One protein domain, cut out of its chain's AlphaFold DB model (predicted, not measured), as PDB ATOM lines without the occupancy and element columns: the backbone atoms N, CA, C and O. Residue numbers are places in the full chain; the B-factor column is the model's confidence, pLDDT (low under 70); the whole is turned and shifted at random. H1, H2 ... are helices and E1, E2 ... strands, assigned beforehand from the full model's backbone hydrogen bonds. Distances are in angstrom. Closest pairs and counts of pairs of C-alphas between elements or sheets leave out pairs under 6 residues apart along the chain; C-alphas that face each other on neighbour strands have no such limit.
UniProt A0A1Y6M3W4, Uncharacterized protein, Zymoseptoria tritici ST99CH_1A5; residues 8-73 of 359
ATOM      1  N   VAL A   8     198.968 184.919 180.076       89.75
ATOM      2  CA  VAL A   8     199.119 184.611 178.644       89.75
ATOM      3  C   VAL A   8     200.569 184.839 178.217       89.75
ATOM      4  O   VAL A   8     201.127 185.903 178.485       89.75
ATOM      5  N   VAL A   9     201.182 183.857 177.547       91.31
ATOM      6  CA  VAL A   9     202.556 183.952 177.009       91.31
ATOM      7  C   VAL A   9     202.663 183.321 175.608       91.31
ATOM      8  O   VAL A   9     201.830 182.483 175.248       91.31
ATOM      9  N   PRO A  10     203.679 183.667 174.790       91.31
ATOM     10  CA  PRO A  10     203.909 183.007 173.504       91.31
ATOM     11  C   PRO A  10     204.302 181.541 173.705       91.31
ATOM     12  O   PRO A  10     205.032 181.229 174.644       91.31
ATOM     13  N   LEU A  11     203.936 180.655 172.773       90.94
ATOM     14  CA  LEU A  11     204.372 179.248 172.815       90.94
ATOM     15  C   LEU A  11     205.906 179.112 172.870       90.94
ATOM     16  O   LEU A  11     206.425 178.297 173.622       90.94
ATOM     17  N   GLY A  12     206.643 179.977 172.163       91.56
ATOM     18  CA  GLY A  12     208.113 180.035 172.198       91.56
ATOM     19  C   GLY A  12     208.729 180.561 173.506       91.56
ATOM     20  O   GLY A  12     209.929 180.828 173.549       91.56
ATOM     21  N   TRP A  13     207.935 180.782 174.557       94.56
ATOM     22  CA  TRP A  13     208.418 181.049 175.918       94.56
ATOM     23  C   TRP A  13     208.255 179.828 176.847       94.56
ATOM     24  O   TRP A  13     208.708 179.883 177.993       94.56
ATOM     25  N   CYS A  14     207.666 178.734 176.356       95.12
ATOM     26  CA  CYS A  14     207.469 177.478 177.078       95.12
ATOM     27  C   CYS A  14     208.430 176.376 176.600       95.12
ATOM     28  O   CYS A  14     208.910 176.404 175.467       95.12
ATOM     29  N   GLU A  15     208.683 175.391 177.461       95.50
ATOM     30  CA  GLU A  15     209.423 174.171 177.133       95.50
ATOM     31  C   GLU A  15     208.657 173.353 176.078       95.50
ATOM     32  O   GLU A  15     207.544 172.903 176.377       95.50
ATOM     33  N   PRO A  16     209.203 173.121 174.863       93.44
ATOM     34  CA  PRO A  16     208.455 172.525 173.750       93.44
ATOM     35  C   PRO A  16     207.848 171.148 174.046       93.44
ATOM     36  O   PRO A  16     206.781 170.823 173.530       93.44
ATOM     37  N   SER A  17     208.489 170.360 174.911       93.06
ATOM     38  CA  SER A  17     208.007 169.054 175.384       93.06
ATOM     39  C   SER A  17     206.747 169.126 176.256       93.06
ATOM     40  O   SER A  17     206.076 168.114 176.435       93.06
ATOM     41  N   THR A  18     206.413 170.306 176.789       92.38
ATOM     42  CA  THR A  18     205.244 170.544 177.658       92.38
ATOM     43  C   THR A  18     204.064 171.186 176.921       92.38
ATOM     44  O   THR A  18     202.985 171.346 177.488       92.38
ATOM     45  N   ILE A  19     204.233 171.543 175.642       91.00
ATOM     46  CA  ILE A  19     203.198 172.205 174.841       91.00
ATOM     47  C   ILE A  19     202.245 171.152 174.263       91.00
ATOM     48  O   ILE A  19     202.434 170.634 173.163       91.00
ATOM     49  N   GLY A  20     201.192 170.834 175.019       87.56
ATOM     50  CA  GLY A  20     200.151 169.907 174.573       87.56
ATOM     51  C   GLY A  20     199.361 170.416 173.345       87.56
ATOM     52  O   GLY A  20     199.206 171.631 173.176       87.56
ATOM     53  N   PRO A  21     198.753 169.524 172.526       89.38
ATOM     54  CA  PRO A  21     198.021 169.891 171.299       89.38
ATOM     55  C   PRO A  21     196.848 170.871 171.482       89.38
ATOM     56  O   PRO A  21     196.326 171.420 170.511       89.38
ATOM     57  N   TYR A  22     196.388 171.079 172.716       89.94
ATOM     58  CA  TYR A  22     195.466 172.155 173.079       89.94
ATOM     59  C   TYR A  22     196.081 173.538 172.800       89.94
ATOM     60  O   TYR A  22     195.552 174.290 171.984       89.94
ATOM     61  N   TYR A  23     197.248 173.833 173.375       88.19
ATOM     62  CA  TYR A  23     197.924 175.125 173.229       88.19
ATOM     63  C   TYR A  23     198.479 175.352 171.821       88.19
ATOM     64  O   TYR A  23     198.399 176.465 171.305       88.19
ATOM     65  N   THR A  24     198.931 174.294 171.142       87.00
ATOM     66  CA  THR A  24     199.330 174.360 169.723       87.00
ATOM     67  C   THR A  24     198.187 174.844 168.821       87.00
ATOM     68  O   THR A  24     198.441 175.541 167.843       87.00
ATOM     69  N   ARG A  25     196.925 174.529 169.161       87.56
ATOM     70  CA  ARG A  25     195.734 175.026 168.445       87.56
ATOM     71  C   ARG A  25     195.307 176.436 168.868       87.56
ATOM     72  O   ARG A  25     194.680 177.121 168.069       87.56
ATOM     73  N   LEU A  26     195.645 176.879 170.083       85.81
ATOM     74  CA  LEU A  26     195.413 178.257 170.541       85.81
ATOM     75  C   LEU A  26     196.448 179.254 169.995       85.81
ATOM     76  O   LEU A  26     196.141 180.432 169.842       85.81
ATOM     77  N   GLY A  27     197.679 178.807 169.722       86.44
ATOM     78  CA  GLY A  27     198.788 179.668 169.286       86.44
ATOM     79  C   GLY A  27     199.483 180.442 170.418       86.44
ATOM     80  O   GLY A  27     200.471 181.135 170.176       86.44
ATOM     81  N   PHE A  28     199.014 180.298 171.659       89.00
ATOM     82  CA  PHE A  28     199.602 180.863 172.875       89.00
ATOM     83  C   PHE A  28     199.422 179.895 174.050       89.00
ATOM     84  O   PHE A  28     198.533 179.040 174.032       89.00
ATOM     85  N   ALA A  29     200.265 180.028 175.072       89.38
ATOM     86  CA  ALA A  29     200.130 179.280 176.316       89.38
ATOM     87  C   ALA A  29     199.328 180.093 177.341       89.38
ATOM     88  O   ALA A  29     199.451 181.320 177.421       89.38
ATOM     89  N   VAL A  30     198.520 179.384 178.129       89.50
ATOM     90  CA  VAL A  30     197.823 179.913 179.304       89.50
ATOM     91  C   VAL A  30     198.364 179.178 180.519       89.50
ATOM     92  O   VAL A  30     198.320 177.949 180.555       89.50
ATOM     93  N   ILE A  31     198.892 179.953 181.461       90.00
ATOM     94  CA  ILE A  31     199.635 179.515 182.644       90.00
ATOM     95  C   ILE A  31     198.913 180.039 183.892       90.00
ATOM     96  O   ILE A  31     198.350 181.136 183.863       90.00
ATOM     97  N   HIS A  32     198.935 179.270 184.978       86.06
ATOM     98  CA  HIS A  32     198.264 179.528 186.250       86.06
ATOM     99  C   HIS A  32     196.750 179.803 186.110       86.06
ATOM    100  O   HIS A  32     196.230 180.797 186.626       86.06
ATOM    101  N   ASP A  33     196.024 178.934 185.390       83.12
ATOM    102  CA  ASP A  33     194.552 178.984 185.248       83.12
ATOM    103  C   ASP A  33     193.859 177.870 186.069       83.12
ATOM    104  O   ASP A  33     193.419 176.866 185.505       83.12
ATOM    105  N   PRO A  34     193.725 178.020 187.404       65.62
ATOM    106  CA  PRO A  34     193.289 176.941 188.299       65.62
ATOM    107  C   PRO A  34     191.834 176.479 188.106       65.62
ATOM    108  O   PRO A  34     191.426 175.515 188.744       65.62
ATOM    109  N   ASN A  35     191.045 177.166 187.270       66.88
ATOM    110  CA  ASN A  35     189.593 176.980 187.181       66.88
ATOM    111  C   ASN A  35     189.079 176.606 185.778       66.88
ATOM    112  O   ASN A  35     187.898 176.297 185.651       66.88
ATOM    113  N   ASN A  36     189.904 176.681 184.719       69.88
ATOM    114  CA  ASN A  36     189.421 176.548 183.329       69.88
ATOM    115  C   ASN A  36     190.242 175.598 182.436       69.88
ATOM    116  O   ASN A  36     189.953 175.500 181.240       69.88
ATOM    117  N   LEU A  37     191.253 174.902 182.966       76.94
ATOM    118  CA  LEU A  37     191.954 173.860 182.209       76.94
ATOM    119  C   LEU A  37     191.043 172.626 182.041       76.94
ATOM    120  O   LEU A  37     190.486 172.150 183.033       76.94
ATOM    121  N   PRO A  38     190.876 172.080 180.819       80.88
ATOM    122  CA  PRO A  38     190.227 170.783 180.635       80.88
ATOM    123  C   PRO A  38     190.995 169.673 181.383       80.88
ATOM    124  O   PRO A  38     192.220 169.767 181.459       80.88
ATOM    125  N   PRO A  39     190.333 168.606 181.880       78.62
ATOM    126  CA  PRO A  39     190.957 167.625 182.781       78.62
ATOM    127  C   PRO A  39     192.259 166.987 182.270       78.62
ATOM    128  O   PRO A  39     193.161 166.719 183.059       78.62
ATOM    129  N   ASP A  40     192.374 166.782 180.955       82.62
ATOM    130  CA  ASP A  40     193.529 166.146 180.306       82.62
ATOM    131  C   ASP A  40     194.610 167.147 179.832       82.62
ATOM    132  O   ASP A  40     195.559 166.767 179.140       82.62
ATOM    133  N   VAL A  41     194.473 168.444 180.142       83.56
ATOM    134  CA  VAL A  41     195.398 169.503 179.703       83.56
ATOM    135  C   VAL A  41     196.377 169.857 180.821       83.56
ATOM    136  O   VAL A  41     196.064 170.608 181.741       83.56
ATOM    137  N   VAL A  42     197.602 169.347 180.694       85.81
ATOM    138  CA  VAL A  42     198.741 169.728 181.543       85.81
ATOM    139  C   VAL A  42     199.217 171.142 181.192       85.81
ATOM    140  O   VAL A  42     199.329 171.493 180.016       85.81
ATOM    141  N   GLU A  43     199.523 171.942 182.213       88.56
ATOM    142  CA  GLU A  43     199.967 173.327 182.053       88.56
ATOM    143  C   GLU A  43     201.430 173.434 181.546       88.56
ATOM    144  O   GLU A  43     202.326 172.801 182.127       88.56
ATOM    145  N   PRO A  44     201.722 174.246 180.506       91.94
ATOM    146  CA  PRO A  44     203.064 174.376 179.948       91.94
ATOM    147  C   PRO A  44     204.049 175.000 180.936       91.94
ATOM    148  O   PRO A  44     203.766 176.009 181.587       91.94
ATOM    149  N   GLN A  45     205.252 174.439 180.992       94.81
ATOM    150  CA  GLN A  45     206.336 174.998 181.795       94.81
ATOM    151  C   GLN A  45     207.044 176.102 181.009       94.81
ATOM    152  O   GLN A  45     207.259 175.972 179.804       94.81
ATOM    153  N   LEU A  46     207.412 177.195 181.670       95.06
ATOM    154  CA  LEU A  46     208.253 178.242 181.099       95.06
ATOM    155  C   LEU A  46     209.681 177.729 180.895       95.06
ATOM    156  O   LEU A  46     210.223 177.025 181.746       95.06
ATOM    157  N   LEU A  47     210.328 178.174 179.815       95.31
ATOM    158  CA  LEU A  47     211.775 178.003 179.653       95.31
ATOM    159  C   LEU A  47     212.505 178.609 180.875       95.31
ATOM    160  O   LEU A  47     212.122 179.700 181.319       95.31
ATOM    161  N   PRO A  48     213.610 178.022 181.376       94.00
ATOM    162  CA  PRO A  48     214.373 178.564 182.506       94.00
ATOM    163  C   PRO A  48     214.787 180.038 182.352       94.00
ATOM    164  O   PRO A  48     214.792 180.795 183.320       94.00
ATOM    165  N   SER A  49     215.059 180.485 181.121       92.62
ATOM    166  CA  SER A  49     215.374 181.886 180.794       92.62
ATOM    167  C   SER A  49     214.182 182.850 180.919       92.62
ATOM    168  O   SER A  49     214.374 184.063 180.998       92.62
ATOM    169  N   LYS A  50     212.948 182.333 180.944       94.19
ATOM    170  CA  LYS A  50     211.698 183.098 181.059       94.19
ATOM    171  C   LYS A  50     211.170 183.149 182.493       94.19
ATOM    172  O   LYS A  50     210.488 184.114 182.826       94.19
ATOM    173  N   LEU A  51     211.560 182.215 183.371       92.56
ATOM    174  CA  LEU A  51     211.287 182.293 184.818       92.56
ATOM    175  C   LEU A  51     211.777 183.620 185.425       92.56
ATOM    176  O   LEU A  51     211.098 184.210 186.266       92.56
ATOM    177  N   PHE A  52     212.916 184.117 184.939       93.12
ATOM    178  CA  PHE A  52     213.546 185.375 185.350       93.12
ATOM    179  C   PHE A  52     213.205 186.570 184.445       93.12
ATOM    180  O   PHE A  52     213.854 187.611 184.531       93.12
ATOM    181  N   HIS A  53     212.196 186.455 183.573       92.56
ATOM    182  CA  HIS A  53     211.749 187.594 182.775       92.56
ATOM    183  C   HIS A  53     211.126 188.663 183.693       92.56
ATOM    184  O   HIS A  53     210.179 188.337 184.419       92.56
ATOM    185  N   PRO A  54     211.603 189.922 183.675       90.94
ATOM    186  CA  PRO A  54     211.101 190.961 184.565       90.94
ATOM    187  C   PRO A  54     209.660 191.342 184.209       90.94
ATOM    188  O   PRO A  54     209.318 191.542 183.043       90.94
ATOM    189  N   VAL A  55     208.813 191.452 185.232       91.81
ATOM    190  CA  VAL A  55     207.397 191.834 185.108       91.81
ATOM    191  C   VAL A  55     207.183 193.240 185.663       91.81
ATOM    192  O   VAL A  55     206.604 194.080 184.979       91.81
ATOM    193  N   PHE A  56     207.657 193.514 186.884       92.00
ATOM    194  CA  PHE A  56     207.569 194.838 187.506       92.00
ATOM    195  C   PHE A  56     208.496 194.944 188.722       92.00
ATOM    196  O   PHE A  56     208.444 194.091 189.609       92.00
ATOM    197  N   ALA A  57     209.313 196.001 188.794       90.19
ATOM    198  CA  ALA A  57     210.384 196.134 189.787       90.19
ATOM    199  C   ALA A  57     211.241 194.851 189.864       90.19
ATOM    200  O   ALA A  57     211.856 194.461 188.879       90.19
ATOM    201  N   ASN A  58     211.251 194.183 191.019       91.69
ATOM    202  CA  ASN A  58     211.950 192.924 191.274       91.69
ATOM    203  C   ASN A  58     211.055 191.669 191.162       91.69
ATOM    204  O   ASN A  58     211.476 190.596 191.590       91.69
ATOM    205  N   LEU A  59     209.817 191.792 190.667       92.69
ATOM    206  CA  LEU A  59     208.933 190.651 190.405       92.69
ATOM    207  C   LEU A  59     209.177 190.111 188.994       92.69
ATOM    208  O   LEU A  59     209.145 190.865 188.018       92.69
ATOM    209  N   ASN A  60     209.340 188.792 188.898       93.81
ATOM    210  CA  ASN A  60     209.603 188.071 187.654       93.81
ATOM    211  C   ASN A  60     208.420 187.172 187.268       93.81
ATOM    212  O   ASN A  60     207.610 186.787 188.116       93.81
ATOM    213  N   LEU A  61     208.356 186.787 185.995       92.88
ATOM    214  CA  LEU A  61     207.275 185.978 185.431       92.88
ATOM    215  C   LEU A  61     207.134 184.615 186.123       92.88
ATOM    216  O   LEU A  61     206.013 184.180 186.363       92.88
ATOM    217  N   GLY A  62     208.241 183.983 186.524       93.69
ATOM    218  CA  GLY A  62     208.228 182.696 187.223       93.69
ATOM    219  C   GLY A  62     207.541 182.726 188.595       93.69
ATOM    220  O   GLY A  62     206.959 181.719 188.982       93.69
ATOM    221  N   PHE A  63     207.540 183.867 189.305       93.31
ATOM    222  CA  PHE A  63     206.744 184.013 190.535       93.31
ATOM    223  C   PHE A  63     205.245 183.994 190.216       93.31
ATOM    224  O   PHE A  63     204.487 183.272 190.858       93.31
ATOM    225  N   TYR A  64     204.826 184.770 189.215       92.81
ATOM    226  CA  TYR A  64     203.428 184.825 188.794       92.81
ATOM    227  C   TYR A  64     202.945 183.471 188.255       92.81
ATOM    228  O   TYR A  64     201.850 183.036 188.592       92.81
ATOM    229  N   ALA A  65     203.784 182.776 187.486       91.94
ATOM    230  CA  ALA A  65     203.519 181.442 186.952       91.94
ATOM    231  C   ALA A  65     203.544 180.312 188.000       91.94
ATOM    232  O   ALA A  65     203.390 179.157 187.631       91.94
ATOM    233  N   SER A  66     203.809 180.604 189.281       90.75
ATOM    234  CA  SER A  66     204.021 179.604 190.346       90.75
ATOM    235  C   SER A  66     205.175 178.607 190.099       90.75
ATOM    236  O   SER A  66     205.339 177.652 190.853       90.75
ATOM    237  N   GLN A  67     206.014 178.847 189.085       92.62
ATOM    238  CA  GLN A  67     207.099 177.963 188.627       92.62
ATOM    239  C   GLN A  67     208.492 178.372 189.157       92.62
ATOM    240  O   GLN A  67     209.467 177.646 188.980       92.62
ATOM    241  N   ALA A  68     208.613 179.520 189.832       91.81
ATOM    242  CA  ALA A  68     209.826 179.949 190.533       91.81
ATOM    243  C   ALA A  68     209.491 180.686 191.841       91.81
ATOM    244  O   ALA A  68     208.450 181.329 191.966       91.81
ATOM    245  N   THR A  69     210.396 180.631 192.821       90.69
ATOM    246  CA  THR A  69     210.184 181.207 194.161       90.69
ATOM    247  C   THR A  69     211.366 182.063 194.632       90.69
ATOM    248  O   THR A  69     212.377 182.213 193.938       90.69
ATOM    249  N   ALA A  70     211.264 182.620 195.844       87.38
ATOM    250  CA  ALA A  70     212.313 183.439 196.441       87.38
ATOM    251  C   ALA A  70     213.656 182.696 196.596       87.38
ATOM    252  O   ALA A  70     214.697 183.332 196.455       87.38
ATOM    253  N   THR A  71     213.659 181.372 196.815       88.38
ATOM    254  CA  THR A  71     214.904 180.580 196.924       88.38
ATOM    255  C   THR A  71     215.662 180.504 195.599       88.38
ATOM    256  O   THR A  71     216.888 180.493 195.593       88.38
ATOM    257  N   THR A  72     214.940 180.523 194.477       86.69
ATOM    258  CA  THR A  72     215.502 180.588 193.120       86.69
ATOM    259  C   THR A  72     215.807 182.015 192.648       86.69
ATOM    260  O   THR A  72     216.330 182.174 191.555       86.69
ATOM    261  N   GLY A  73     215.490 183.056 193.429       84.75
ATOM    262  CA  GLY A  73     215.674 184.462 193.034       84.75
ATOM    263  C   GLY A  73     214.446 185.146 192.411       84.75
ATOM    264  O   GLY A  73     214.570 186.241 191.868       84.75
TER     265      GLY A  73
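AT A GLANCE: This is residues 8 to 73 of the 359 residues of an uncharacterized protein of Zymoseptoria tritici ST99CH_1A5 (UniProt A0A1Y6M3W4). What is the shape? Little regular structure: mostly loops, in two lobes, E1 and E2 side by side with H1 nearby, then H2, E3 and H3, with residues 32 to 47 running between. What is it made of? Of 66 printed residues, 24 are in E1 H1 E2 H2 E3 H3, class mixed; sheet E1 - E2 is antiparallel. It is compact, radius of gyration of the C-alphas 12.0 A, spanning 33 by 23 by 18 A.

IN THESE COORDINATES: Where does it begin? E1, residues 8 to 10, begins at C-alpha 8 (199.119, 184.611, 178.644); H1, 21 to 26, measures 8.8 A and E2, 28 to 31, 9.9 A. What follows? H2, 48 to 51, E3, 54 to 56, and H3, 61 to 64, ending at C-alpha 64 (203.428, 184.825, 188.794).

HOW THE PARTS SIT: How do E1 and E2 pair? Antiparallel, at 137 degrees, N 9 and O 29 3.1 A apart. What touches? H2 and H3, closest C-alphas Leu 51 and Gly 62, 3.9 A; H1 and E3 are apart. What of helix backbones? In H1 every O i to N i+4 pair is within hydrogen-bond range; H2 and H3 are too short for one.

THE WHOLE: Is it cut? The printed part has no cut; E2 to H2 is a long link. Where is confidence low? Residues 34 to 36 are under 70.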